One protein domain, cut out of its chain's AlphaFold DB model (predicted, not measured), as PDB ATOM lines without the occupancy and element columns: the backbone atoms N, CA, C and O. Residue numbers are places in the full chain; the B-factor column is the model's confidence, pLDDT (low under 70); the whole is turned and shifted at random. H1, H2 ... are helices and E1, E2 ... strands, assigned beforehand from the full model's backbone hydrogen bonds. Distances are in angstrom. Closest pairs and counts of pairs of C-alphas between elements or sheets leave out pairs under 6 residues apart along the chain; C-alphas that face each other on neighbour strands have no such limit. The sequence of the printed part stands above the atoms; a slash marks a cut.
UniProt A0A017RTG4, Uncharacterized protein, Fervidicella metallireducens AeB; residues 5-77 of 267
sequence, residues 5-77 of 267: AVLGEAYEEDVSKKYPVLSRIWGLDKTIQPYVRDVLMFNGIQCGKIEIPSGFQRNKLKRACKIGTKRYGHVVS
ATOM      1  N   ALA A   5     121.753 176.548 136.948       74.06
ATOM      2  CA  ALA A   5     122.169 176.476 138.344       74.06
ATOM      3  C   ALA A   5     122.985 175.208 138.618       74.06
ATOM      4  O   ALA A   5     122.627 174.142 138.124       74.06
ATOM      5  N   VAL A   6     124.032 175.306 139.435       73.00
ATOM      6  CA  VAL A   6     124.794 174.152 139.942       73.00
ATOM      7  C   VAL A   6     124.425 173.939 141.406       73.00
ATOM      8  O   VAL A   6     124.421 174.910 142.163       73.00
ATOM      9  N   LEU A   7     124.088 172.710 141.813       76.69
ATOM     10  CA  LEU A   7     123.781 172.401 143.218       76.69
ATOM     11  C   LEU A   7     124.970 171.749 143.926       76.69
ATOM     12  O   LEU A   7     125.431 170.696 143.477       76.69
ATOM     13  N   GLY A   8     125.372 172.338 145.052       76.75
ATOM     14  CA  GLY A   8     126.381 171.823 145.981       76.75
ATOM     15  C   GLY A   8     125.824 171.622 147.395       76.75
ATOM     16  O   GLY A   8     124.664 171.947 147.668       76.75
ATOM     17  N   GLU A   9     126.635 171.060 148.294       80.38
ATOM     18  CA  GLU A   9     126.337 171.053 149.732       80.38
ATOM     19  C   GLU A   9     127.098 172.166 150.448       80.38
ATOM     20  O   GLU A   9     128.294 172.353 150.236       80.38
ATOM     21  N   ALA A  10     126.409 172.852 151.359       77.69
ATOM     22  CA  ALA A  10     127.023 173.896 152.163       77.69
ATOM     23  C   ALA A  10     127.817 173.283 153.326       77.69
ATOM     24  O   ALA A  10     127.240 172.587 154.167       77.69
ATOM     25  N   TYR A  11     129.106 173.605 153.418       77.12
ATOM     26  CA  TYR A  11     129.919 173.311 154.600       77.12
ATOM     27  C   TYR A  11     129.544 174.231 155.774       77.12
ATOM     28  O   TYR A  11     129.066 175.348 155.566       77.12
ATOM     29  N   GLU A  12     129.781 173.797 157.017       71.31
ATOM     30  CA  GLU A  12     129.421 174.566 158.227       71.31
ATOM     31  C   GLU A  12     130.021 175.978 158.246       71.31
ATOM     32  O   GLU A  12     129.362 176.935 158.662       71.31
ATOM     33  N   GLU A  13     131.245 176.136 157.739       72.19
ATOM     34  CA  GLU A  13     131.899 177.438 157.606       72.19
ATOM     35  C   GLU A  13     131.174 178.358 156.618       72.19
ATOM     36  O   GLU A  13     130.996 179.547 156.886       72.19
ATOM     37  N   ASP A  14     130.713 177.817 155.489       71.12
ATOM     38  CA  ASP A  14     129.987 178.571 154.463       71.12
ATOM     39  C   ASP A  14     128.597 178.983 154.961       71.12
ATOM     40  O   ASP A  14     128.157 180.118 154.747       71.12
ATOM     41  N   VAL A  15     127.925 178.085 155.689       78.00
ATOM     42  CA  VAL A  15     126.662 178.383 156.375       78.00
ATOM     43  C   VAL A  15     126.880 179.464 157.432       78.00
ATOM     44  O   VAL A  15     126.080 180.393 157.522       78.00
ATOM     45  N   SER A  16     127.979 179.392 158.186       76.19
ATOM     46  CA  SER A  16     128.307 180.357 159.238       76.19
ATOM     47  C   SER A  16     128.683 181.732 158.719       76.19
ATOM     48  O   SER A  16     128.318 182.733 159.327       76.19
ATOM     49  N   LYS A  17     129.351 181.817 157.569       78.62
ATOM     50  CA  LYS A  17     129.615 183.101 156.911       78.62
ATOM     51  C   LYS A  17     128.321 183.768 156.454       78.62
ATOM     52  O   LYS A  17     128.170 184.978 156.594       78.62
ATOM     53  N   LYS A  18     127.379 182.988 155.918       80.25
ATOM     54  CA  LYS A  18     126.126 183.523 155.374       80.25
ATOM     55  C   LYS A  18     125.058 183.799 156.433       80.25
ATOM     56  O   LYS A  18     124.294 184.752 156.298       80.25
ATOM     57  N   TYR A  19     125.000 182.969 157.469       83.06
ATOM     58  CA  TYR A  19     124.018 183.035 158.549       83.06
ATOM     59  C   TYR A  19     124.706 182.985 159.925       83.06
ATOM     60  O   TYR A  19     124.448 182.064 160.699       83.06
ATOM     61  N   PRO A  20     125.541 183.984 160.273       75.81
ATOM     62  CA  PRO A  20     126.427 183.939 161.445       75.81
ATOM     63  C   PRO A  20     125.710 183.803 162.791       75.81
ATOM     64  O   PRO A  20     126.296 183.324 163.760       75.81
ATOM     65  N   VAL A  21     124.443 184.218 162.862       76.94
ATOM     66  CA  VAL A  21     123.619 184.124 164.075       76.94
ATOM     67  C   VAL A  21     122.927 182.762 164.179       76.94
ATOM     68  O   VAL A  21     122.835 182.200 165.265       76.94
ATOM     69  N   LEU A  22     122.459 182.209 163.057       70.38
ATOM     70  CA  LEU A  22     121.687 180.960 163.029       70.38
ATOM     71  C   LEU A  22     122.582 179.719 162.990       70.38
ATOM     72  O   LEU A  22     122.183 178.674 163.488       70.38
ATOM     73  N   SER A  23     123.787 179.829 162.426       61.88
ATOM     74  CA  SER A  23     124.722 178.706 162.312       61.88
ATOM     75  C   SER A  23     125.335 178.280 163.646       61.88
ATOM     76  O   SER A  23     125.765 177.143 163.786       61.88
ATOM     77  N   ARG A  24     125.368 179.184 164.635       66.12
ATOM     78  CA  ARG A  24     125.907 178.926 165.982       66.12
ATOM     79  C   ARG A  24     124.916 178.214 166.901       66.12
ATOM     80  O   ARG A  24     125.291 177.791 167.990       66.12
ATOM     81  N   ILE A  25     123.654 178.110 166.488       63.62
ATOM     82  CA  ILE A  25     122.595 177.501 167.286       63.62
ATOM     83  C   ILE A  25     122.394 176.071 166.793       63.62
ATOM     84  O   ILE A  25     121.961 175.832 165.664       63.62
ATOM     85  N   TRP A  26     122.715 175.116 167.661       61.00
ATOM     86  CA  TRP A  26     122.671 173.694 167.348       61.00
ATOM     87  C   TRP A  26     121.275 173.271 166.858       61.00
ATOM     88  O   TRP A  26     120.268 173.526 167.519       61.00
ATOM     89  N   GLY A  27     121.202 172.655 165.675       62.53
ATOM     90  CA  GLY A  27     119.955 172.182 165.064       62.53
ATOM     91  C   GLY A  27     119.148 173.222 164.271       62.53
ATOM     92  O   GLY A  27     118.221 172.822 163.557       62.53
ATOM     93  N   LEU A  28     119.479 174.523 164.331       67.12
ATOM     94  CA  LEU A  28     118.852 175.535 163.463       67.12
ATOM     95  C   LEU A  28     119.411 175.512 162.035       67.12
ATOM     96  O   LEU A  28     118.685 175.851 161.099       67.12
ATOM     97  N   ASP A  29     120.629 175.017 161.833       64.06
ATOM     98  CA  ASP A  29     121.226 174.693 160.528       64.06
ATOM     99  C   ASP A  29     120.292 173.846 159.636       64.06
ATOM    100  O   ASP A  29     120.103 174.109 158.440       64.06
ATOM    101  N   LYS A  30     119.576 172.895 160.245       70.12
ATOM    102  CA  LYS A  30     118.594 172.034 159.573       70.12
ATOM    103  C   LYS A  30     117.407 172.816 159.009       70.12
ATOM    104  O   LYS A  30     116.823 172.374 158.016       70.12
ATOM    105  N   THR A  31     117.082 173.982 159.568       73.69
ATOM    106  CA  THR A  31     115.973 174.849 159.121       73.69
ATOM    107  C   THR A  31     116.361 175.812 157.995       73.69
ATOM    108  O   THR A  31     115.488 176.271 157.247       73.69
ATOM    109  N   ILE A  32     117.665 176.052 157.811       83.31
ATOM    110  CA  ILE A  32     118.196 176.945 156.778       83.31
ATOM    111  C   ILE A  32     117.832 176.399 155.391       83.31
ATOM    112  O   ILE A  32     118.012 175.214 155.085       83.31
ATOM    113  N   GLN A  33     117.269 177.273 154.556       86.38
ATOM    114  CA  GLN A  33     116.842 176.945 153.196       86.38
ATOM    115  C   GLN A  33     118.019 176.963 152.213       86.38
ATOM    116  O   GLN A  33     118.999 177.661 152.467       86.38
ATOM    117  N   PRO A  34     117.922 176.255 151.070       88.56
ATOM    118  CA  PRO A  34     118.897 176.397 149.995       88.56
ATOM    119  C   PRO A  34     119.022 177.851 149.555       88.56
ATOM    120  O   PRO A  34     118.019 178.565 149.449       88.56
ATOM    121  N   TYR A  35     120.238 178.276 149.247       87.12
ATOM    122  CA  TYR A  35     120.516 179.659 148.886       87.12
ATOM    123  C   TYR A  35     121.474 179.742 147.708       87.12
ATOM    124  O   TYR A  35     122.359 178.912 147.552       87.12
ATOM    125  N   VAL A  36     121.333 180.794 146.900       83.50
ATOM    126  CA  VAL A  36     122.342 181.123 145.887       83.50
ATOM    127  C   VAL A  36     123.567 181.651 146.626       83.50
ATOM    128  O   VAL A  36     123.451 182.657 147.329       83.50
ATOM    129  N   ARG A  37     124.689 180.938 146.550       76.06
ATOM    130  CA  ARG A  37     125.984 181.369 147.084       76.06
ATOM    131  C   ARG A  37     126.551 182.450 146.181       76.06
ATOM    132  O   ARG A  37     126.672 183.582 146.629       76.06
ATOM    133  N   ASP A  38     126.713 182.110 144.905       66.25
ATOM    134  CA  ASP A  38     127.329 182.969 143.900       66.25
ATOM    135  C   ASP A  38     126.488 183.000 142.622       66.25
ATOM    136  O   ASP A  38     125.853 182.009 142.246       66.25
ATOM    137  N   VAL A  39     126.489 184.151 141.954       68.19
ATOM    138  CA  VAL A  39     125.939 184.327 140.607       68.19
ATOM    139  C   VAL A  39     127.108 184.583 139.674       68.19
ATOM    140  O   VAL A  39     127.951 185.435 139.934       68.19
ATOM    141  N   LEU A  40     127.161 183.818 138.596       58.72
ATOM    142  CA  LEU A  40     128.313 183.691 137.717       58.72
ATOM    143  C   LEU A  40     127.842 183.947 136.288       58.72
ATOM    144  O   LEU A  40     126.701 183.653 135.961       58.72
ATOM    145  N   MET A  41     128.686 184.489 135.421       47.94
ATOM    146  CA  MET A  41     128.359 184.636 134.000       47.94
ATOM    147  C   MET A  41     129.189 183.658 133.180       47.94
ATOM    148  O   MET A  41     130.391 183.515 133.384       47.94
ATOM    149  N   PHE A  42     128.520 182.987 132.253       41.72
ATOM    150  CA  PHE A  42     129.036 181.877 131.473       41.72
ATOM    151  C   PHE A  42     128.645 182.187 130.012       41.72
ATOM    152  O   PHE A  42     127.478 182.060 129.676       41.72
ATOM    153  N   ASN A  43     129.553 182.605 129.112       38.44
ATOM    154  CA  ASN A  43     129.225 183.036 127.722       38.44
ATOM    155  C   ASN A  43     127.978 183.930 127.578       38.44
ATOM    156  O   ASN A  43     127.116 183.689 126.732       38.44
ATOM    157  N   GLY A  44     127.824 184.946 128.426       43.28
ATOM    158  CA  GLY A  44     126.632 185.806 128.367       43.28
ATOM    159  C   GLY A  44     125.342 185.144 128.882       43.28
ATOM    160  O   GLY A  44     124.275 185.750 128.824       43.28
ATOM    161  N   ILE A  45     125.433 183.929 129.426       48.66
ATOM    162  CA  ILE A  45     124.366 183.191 130.104       48.66
ATOM    163  C   ILE A  45     124.608 183.288 131.617       48.66
ATOM    164  O   ILE A  45     125.705 183.035 132.106       48.66
ATOM    165  N   GLN A  46     123.586 183.687 132.371       61.88
ATOM    166  CA  GLN A  46     123.680 183.871 133.819       61.88
ATOM    167  C   GLN A  46     123.555 182.538 134.554       61.88
ATOM    168  O   GLN A  46     122.571 181.832 134.387       61.88
ATOM    169  N   CYS A  47     124.494 182.213 135.424       56.53
ATOM    170  CA  CYS A  47     124.541 180.976 136.190       56.53
ATOM    171  C   CYS A  47     124.494 181.242 137.693       56.53
ATOM    172  O   CYS A  47     124.835 182.332 138.143       56.53
ATOM    173  N   GLY A  48     124.089 180.257 138.494       69.12
ATOM    174  CA  GLY A  48     124.091 180.392 139.952       69.12
ATOM    175  C   GLY A  48     124.521 179.124 140.675       69.12
ATOM    176  O   GLY A  48     123.984 178.054 140.401       69.12
ATOM    177  N   LYS A  49     125.439 179.242 141.637       74.62
ATOM    178  CA  LYS A  49     125.761 178.158 142.575       74.62
ATOM    179  C   LYS A  49     124.734 178.183 143.701       74.62
ATOM    180  O   LYS A  49     124.587 179.200 144.379       74.62
ATOM    181  N   ILE A  50     123.973 177.107 143.867       82.06
ATOM    182  CA  ILE A  50     122.983 176.958 144.935       82.06
ATOM    183  C   ILE A  50     123.520 175.942 145.930       82.06
ATOM    184  O   ILE A  50     123.719 174.781 145.589       82.06
ATOM    185  N   GLU A  51     123.708 176.379 147.167       86.38
ATOM    186  CA  GLU A  51     124.199 175.516 148.233       86.38
ATOM    187  C   GLU A  51     123.040 174.942 149.039       86.38
ATOM    188  O   GLU A  51     122.057 175.631 149.351       86.38
ATOM    189  N   ILE A  52     123.165 173.661 149.376       87.06
ATOM    190  CA  ILE A  52     122.203 172.907 150.168       87.06
ATOM    191  C   ILE A  52     122.819 172.635 151.545       87.06
ATOM    192  O   ILE A  52     123.691 171.777 151.658       87.06
ATOM    193  N   PRO A  53     122.383 173.330 152.608       84.88
ATOM    194  CA  PRO A  53     122.837 173.026 153.962       84.88
ATOM    195  C   PRO A  53     122.336 171.656 154.437       84.88
ATOM    196  O   PRO A  53     121.261 171.198 154.024       84.88
ATOM    197  N   SER A  54     123.087 171.047 155.357       78.88
ATOM    198  CA  SER A  54     122.791 169.767 156.020       78.88
ATOM    199  C   SER A  54     121.355 169.692 156.586       78.88
ATOM    200  O   SER A  54     120.695 170.702 156.854       78.88
ATOM    201  N   GLY A  55     120.798 168.478 156.716       78.00
ATOM    202  CA  GLY A  55     119.433 168.238 157.221       78.00
ATOM    203  C   GLY A  55     118.545 167.465 156.242       78.00
ATOM    204  O   GLY A  55     119.014 166.547 155.584       78.00
ATOM    205  N   PHE A  56     117.251 167.804 156.142       68.12
ATOM    206  CA  PHE A  56     116.276 167.099 155.285       68.12
ATOM    207  C   PHE A  56     116.549 167.291 153.770       68.12
ATOM    208  O   PHE A  56     115.810 167.992 153.065       68.12
ATOM    209  N   GLN A  57     117.608 166.646 153.270       74.19
ATOM    210  CA  GLN A  57     118.202 166.810 151.938       74.19
ATOM    211  C   GLN A  57     117.189 166.649 150.806       74.19
ATOM    212  O   GLN A  57     117.159 167.486 149.917       74.19
ATOM    213  N   ARG A  58     116.275 165.671 150.849       81.81
ATOM    214  CA  ARG A  58     115.292 165.467 149.763       81.81
ATOM    215  C   ARG A  58     114.375 166.679 149.546       81.81
ATOM    216  O   ARG A  58     114.092 167.053 148.408       81.81
ATOM    217  N   ASN A  59     113.915 167.309 150.626       82.88
ATOM    218  CA  ASN A  59     113.053 168.491 150.547       82.88
ATOM    219  C   ASN A  59     113.849 169.734 150.146       82.88
ATOM    220  O   ASN A  59     113.376 170.530 149.330       82.88
ATOM    221  N   LYS A  60     115.061 169.882 150.686       87.25
ATOM    222  CA  LYS A  60     115.960 170.982 150.332       87.25
ATOM    223  C   LYS A  60     116.417 170.886 148.871       87.25
ATOM    224  O   LYS A  60     116.350 171.884 148.170       87.25
ATOM    225  N   LEU A  61     116.729 169.694 148.370       88.88
ATOM    226  CA  LEU A  61     117.072 169.421 146.974       88.88
ATOM    227  C   LEU A  61     115.929 169.783 146.026       88.88
ATOM    228  O   LEU A  61     116.127 170.558 145.098       88.88
ATOM    229  N   LYS A  62     114.698 169.332 146.310       89.62
ATOM    230  CA  LYS A  62     113.510 169.732 145.530       89.62
ATOM    231  C   LYS A  62     113.346 171.253 145.470       89.62
ATOM    232  O   LYS A  62     113.041 171.806 144.413       89.62
ATOM    233  N   ARG A  63     113.543 171.943 146.600       87.94
ATOM    234  CA  ARG A  63     113.481 173.412 146.667       87.94
ATOM    235  C   ARG A  63     114.620 174.060 145.881       87.94
ATOM    236  O   ARG A  63     114.352 174.993 145.130       87.94
ATOM    237  N   ALA A  64     115.841 173.547 145.994       88.44
ATOM    238  CA  ALA A  64     117.013 174.022 145.267       88.44
ATOM    239  C   ALA A  64     116.823 173.890 143.748       88.44
ATOM    240  O   ALA A  64     116.993 174.877 143.034       88.44
ATOM    241  N   CYS A  65     116.338 172.739 143.267       88.25
ATOM    242  CA  CYS A  65     115.975 172.547 141.863       88.25
ATOM    243  C   CYS A  65     114.899 173.540 141.421       88.25
ATOM    244  O   CYS A  65     115.052 174.192 140.398       88.25
ATOM    245  N   LYS A  66     113.836 173.733 142.215       90.81
ATOM    246  CA  LYS A  66     112.769 174.692 141.880       90.81
ATOM    247  C   LYS A  66     113.290 176.129 141.782       90.81
ATOM    248  O   LYS A  66     112.913 176.850 140.859       90.81
ATOM    249  N   ILE A  67     114.146 176.548 142.716       88.00
ATOM    250  CA  ILE A  67     114.811 177.860 142.692       88.00
ATOM    251  C   ILE A  67     115.675 177.976 141.433       88.00
ATOM    252  O   ILE A  67     115.564 178.965 140.705       88.00
ATOM    253  N   GLY A  68     116.486 176.950 141.169       82.75
ATOM    254  CA  GLY A  68     117.398 176.875 140.038       82.75
ATOM    255  C   GLY A  68     116.679 176.949 138.695       82.75
ATOM    256  O   GLY A  68     116.942 177.848 137.905       82.75
ATOM    257  N   THR A  69     115.685 176.094 138.464       84.31
ATOM    258  CA  THR A  69     114.887 176.074 137.232       84.31
ATOM    259  C   THR A  69     114.090 177.365 137.052       84.31
ATOM    260  O   THR A  69     114.000 177.872 135.939       84.31
ATOM    261  N   LYS A  70     113.535 177.957 138.121       87.81
ATOM    262  CA  LYS A  70     112.770 179.210 137.997       87.81
ATOM    263  C   LYS A  70     113.657 180.394 137.604       87.81
ATOM    264  O   LYS A  70     113.242 181.210 136.787       87.81
ATOM    265  N   ARG A  71     114.842 180.515 138.212       83.69
ATOM    266  CA  ARG A  71     115.753 181.650 137.983       83.69
ATOM    267  C   ARG A  71     116.627 181.466 136.752       83.69
ATOM    268  O   ARG A  71     116.836 182.413 136.007       83.69
ATOM    269  N   TYR A  72     117.106 180.250 136.542       78.00
ATOM    270  CA  TYR A  72     118.122 179.946 135.549       78.00
ATOM    271  C   TYR A  72     117.614 178.983 134.471       78.00
ATOM    272  O   TYR A  72     118.212 178.891 133.428       78.00
ATOM    273  N   GLY A  73     116.476 178.310 134.610       72.06
ATOM    274  CA  GLY A  73     115.915 177.466 133.540       72.06
ATOM    275  C   GLY A  73     116.491 176.051 133.477       72.06
ATOM    276  O   GLY A  73     115.730 175.118 133.242       72.06
ATOM    277  N   HIS A  74     117.776 175.862 133.774       74.69
ATOM    278  CA  HIS A  74     118.403 174.540 133.857       74.69
ATOM    279  C   HIS A  74     119.126 174.336 135.194       74.69
ATOM    280  O   HIS A  74     119.541 175.306 135.826       74.69
ATOM    281  N   VAL A  75     119.242 173.089 135.659       72.56
ATOM    282  CA  VAL A  75     119.894 172.741 136.933       72.56
ATOM    283  C   VAL A  75     120.735 171.491 136.748       72.56
ATOM    284  O   VAL A  75     120.230 170.508 136.209       72.56
ATOM    285  N   VAL A  76     121.972 171.525 137.234       68.62
ATOM    286  CA  VAL A  76     122.907 170.399 137.225       68.62
ATOM    287  C   VAL A  76     123.446 170.137 138.630       68.62
ATOM    288  O   VAL A  76     123.621 171.058 139.431       68.62
ATOM    289  N   SER A  77     123.713 168.878 138.952       68.69
ATOM    290  CA  SER A  77     124.439 168.494 140.159       68.69
ATOM    291  C   SER A  77     125.069 167.127 139.982       68.69
ATOM    292  O   SER A  77     124.367 166.158 139.721       68.69
TER     293      SER A  77
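Overview. This is residues 5 to 77 of the 267 residues of an uncharacterized protein of Fervidicella metallireducens AeB (UniProt A0A017RTG4). A narrow three-stranded sheet, E1, E3 and E2, makes a wall with the long helix H2 packed along one face, mainly over E3. At one end of the long axis the tip of the E2 and E3 hairpin reaches out, and toward the other end lie the short helix H1 and the long loop of residues 19 to 34. The printed part has 73 residues, with two named helices and three named strands in the chain order E1, H1, E2, E3, H2. The sheet runs E1, E3, E2 and is mixed, and the class is mixed, helices and strands. The whole is compact, with a radius of gyration of the C-alphas of 12.5 A, yet elongated in outline, spanning 40 by 23 by 15 A.

Arrangement. Start at the inner strand E3, residues 45 to 53. On one side of it find the edge strand E1, residues 5 to 10, parallel at 24 degrees, with N 6 and O 48 within hydrogen-bond range at 2.9 A. On the other side find the edge strand E2, residues 35 to 42, antiparallel at 155 degrees, with N 37 and O 49 2.8 A apart; E2 and E3 form a hairpin, and E2 bends by 53 degrees at residue 38. Next look at H2, residues 57 to 72, on one face of the sheet at a height over the sheet of 8.8 A, an arrangement of two layers, helix over sheet. It lies over E3 and runs along the strands, at 16 degrees to E3 on the local plane; their closest C-alphas, those of Cys 47 and Tyr 72, are 6.5 A apart. The closest C-alphas of E1 and H2, those of Ala 5 and Gly 68, are 5.1 A apart. H1, residues 12 to 18, is also on the sheet, at a height over the sheet of 9.0 A, and is apart from H2; the closest C-alphas of H1 and E3, those of Val 15 and Pro 53, are 7.0 A apart. In H1 and H2 every O i to N i+4 pair is within hydrogen-bond range.

Along the chain. Find C-alpha 45 at (124.366, 183.191, 130.104); from there E3 runs 26.0 A to C-alpha 53. E1 begins at C-alpha 5, (122.169, 176.476, 138.344), and is 14.9 A long, while E2 is 19.5 A. H1 measures 10.0 A, and H2 runs 21.0 A to C-alpha 72 at (118.122, 179.946, 135.549).

Size, cuts and confidence. Look to Trp 26 and Asn 43 for the two C-alphas farthest apart, 41.2 A. The printed part has no cut; the link from H1 to E2, 16 residues, is long, and the other links are tight. Past H2, residues 75 to 76 pair in parallel with residues 5 to 6 of E1. The mean pLDDT of the printed part is 74.3, and residues 23 to 29, 38 to 48, 56 and 76 to 77 are under 70.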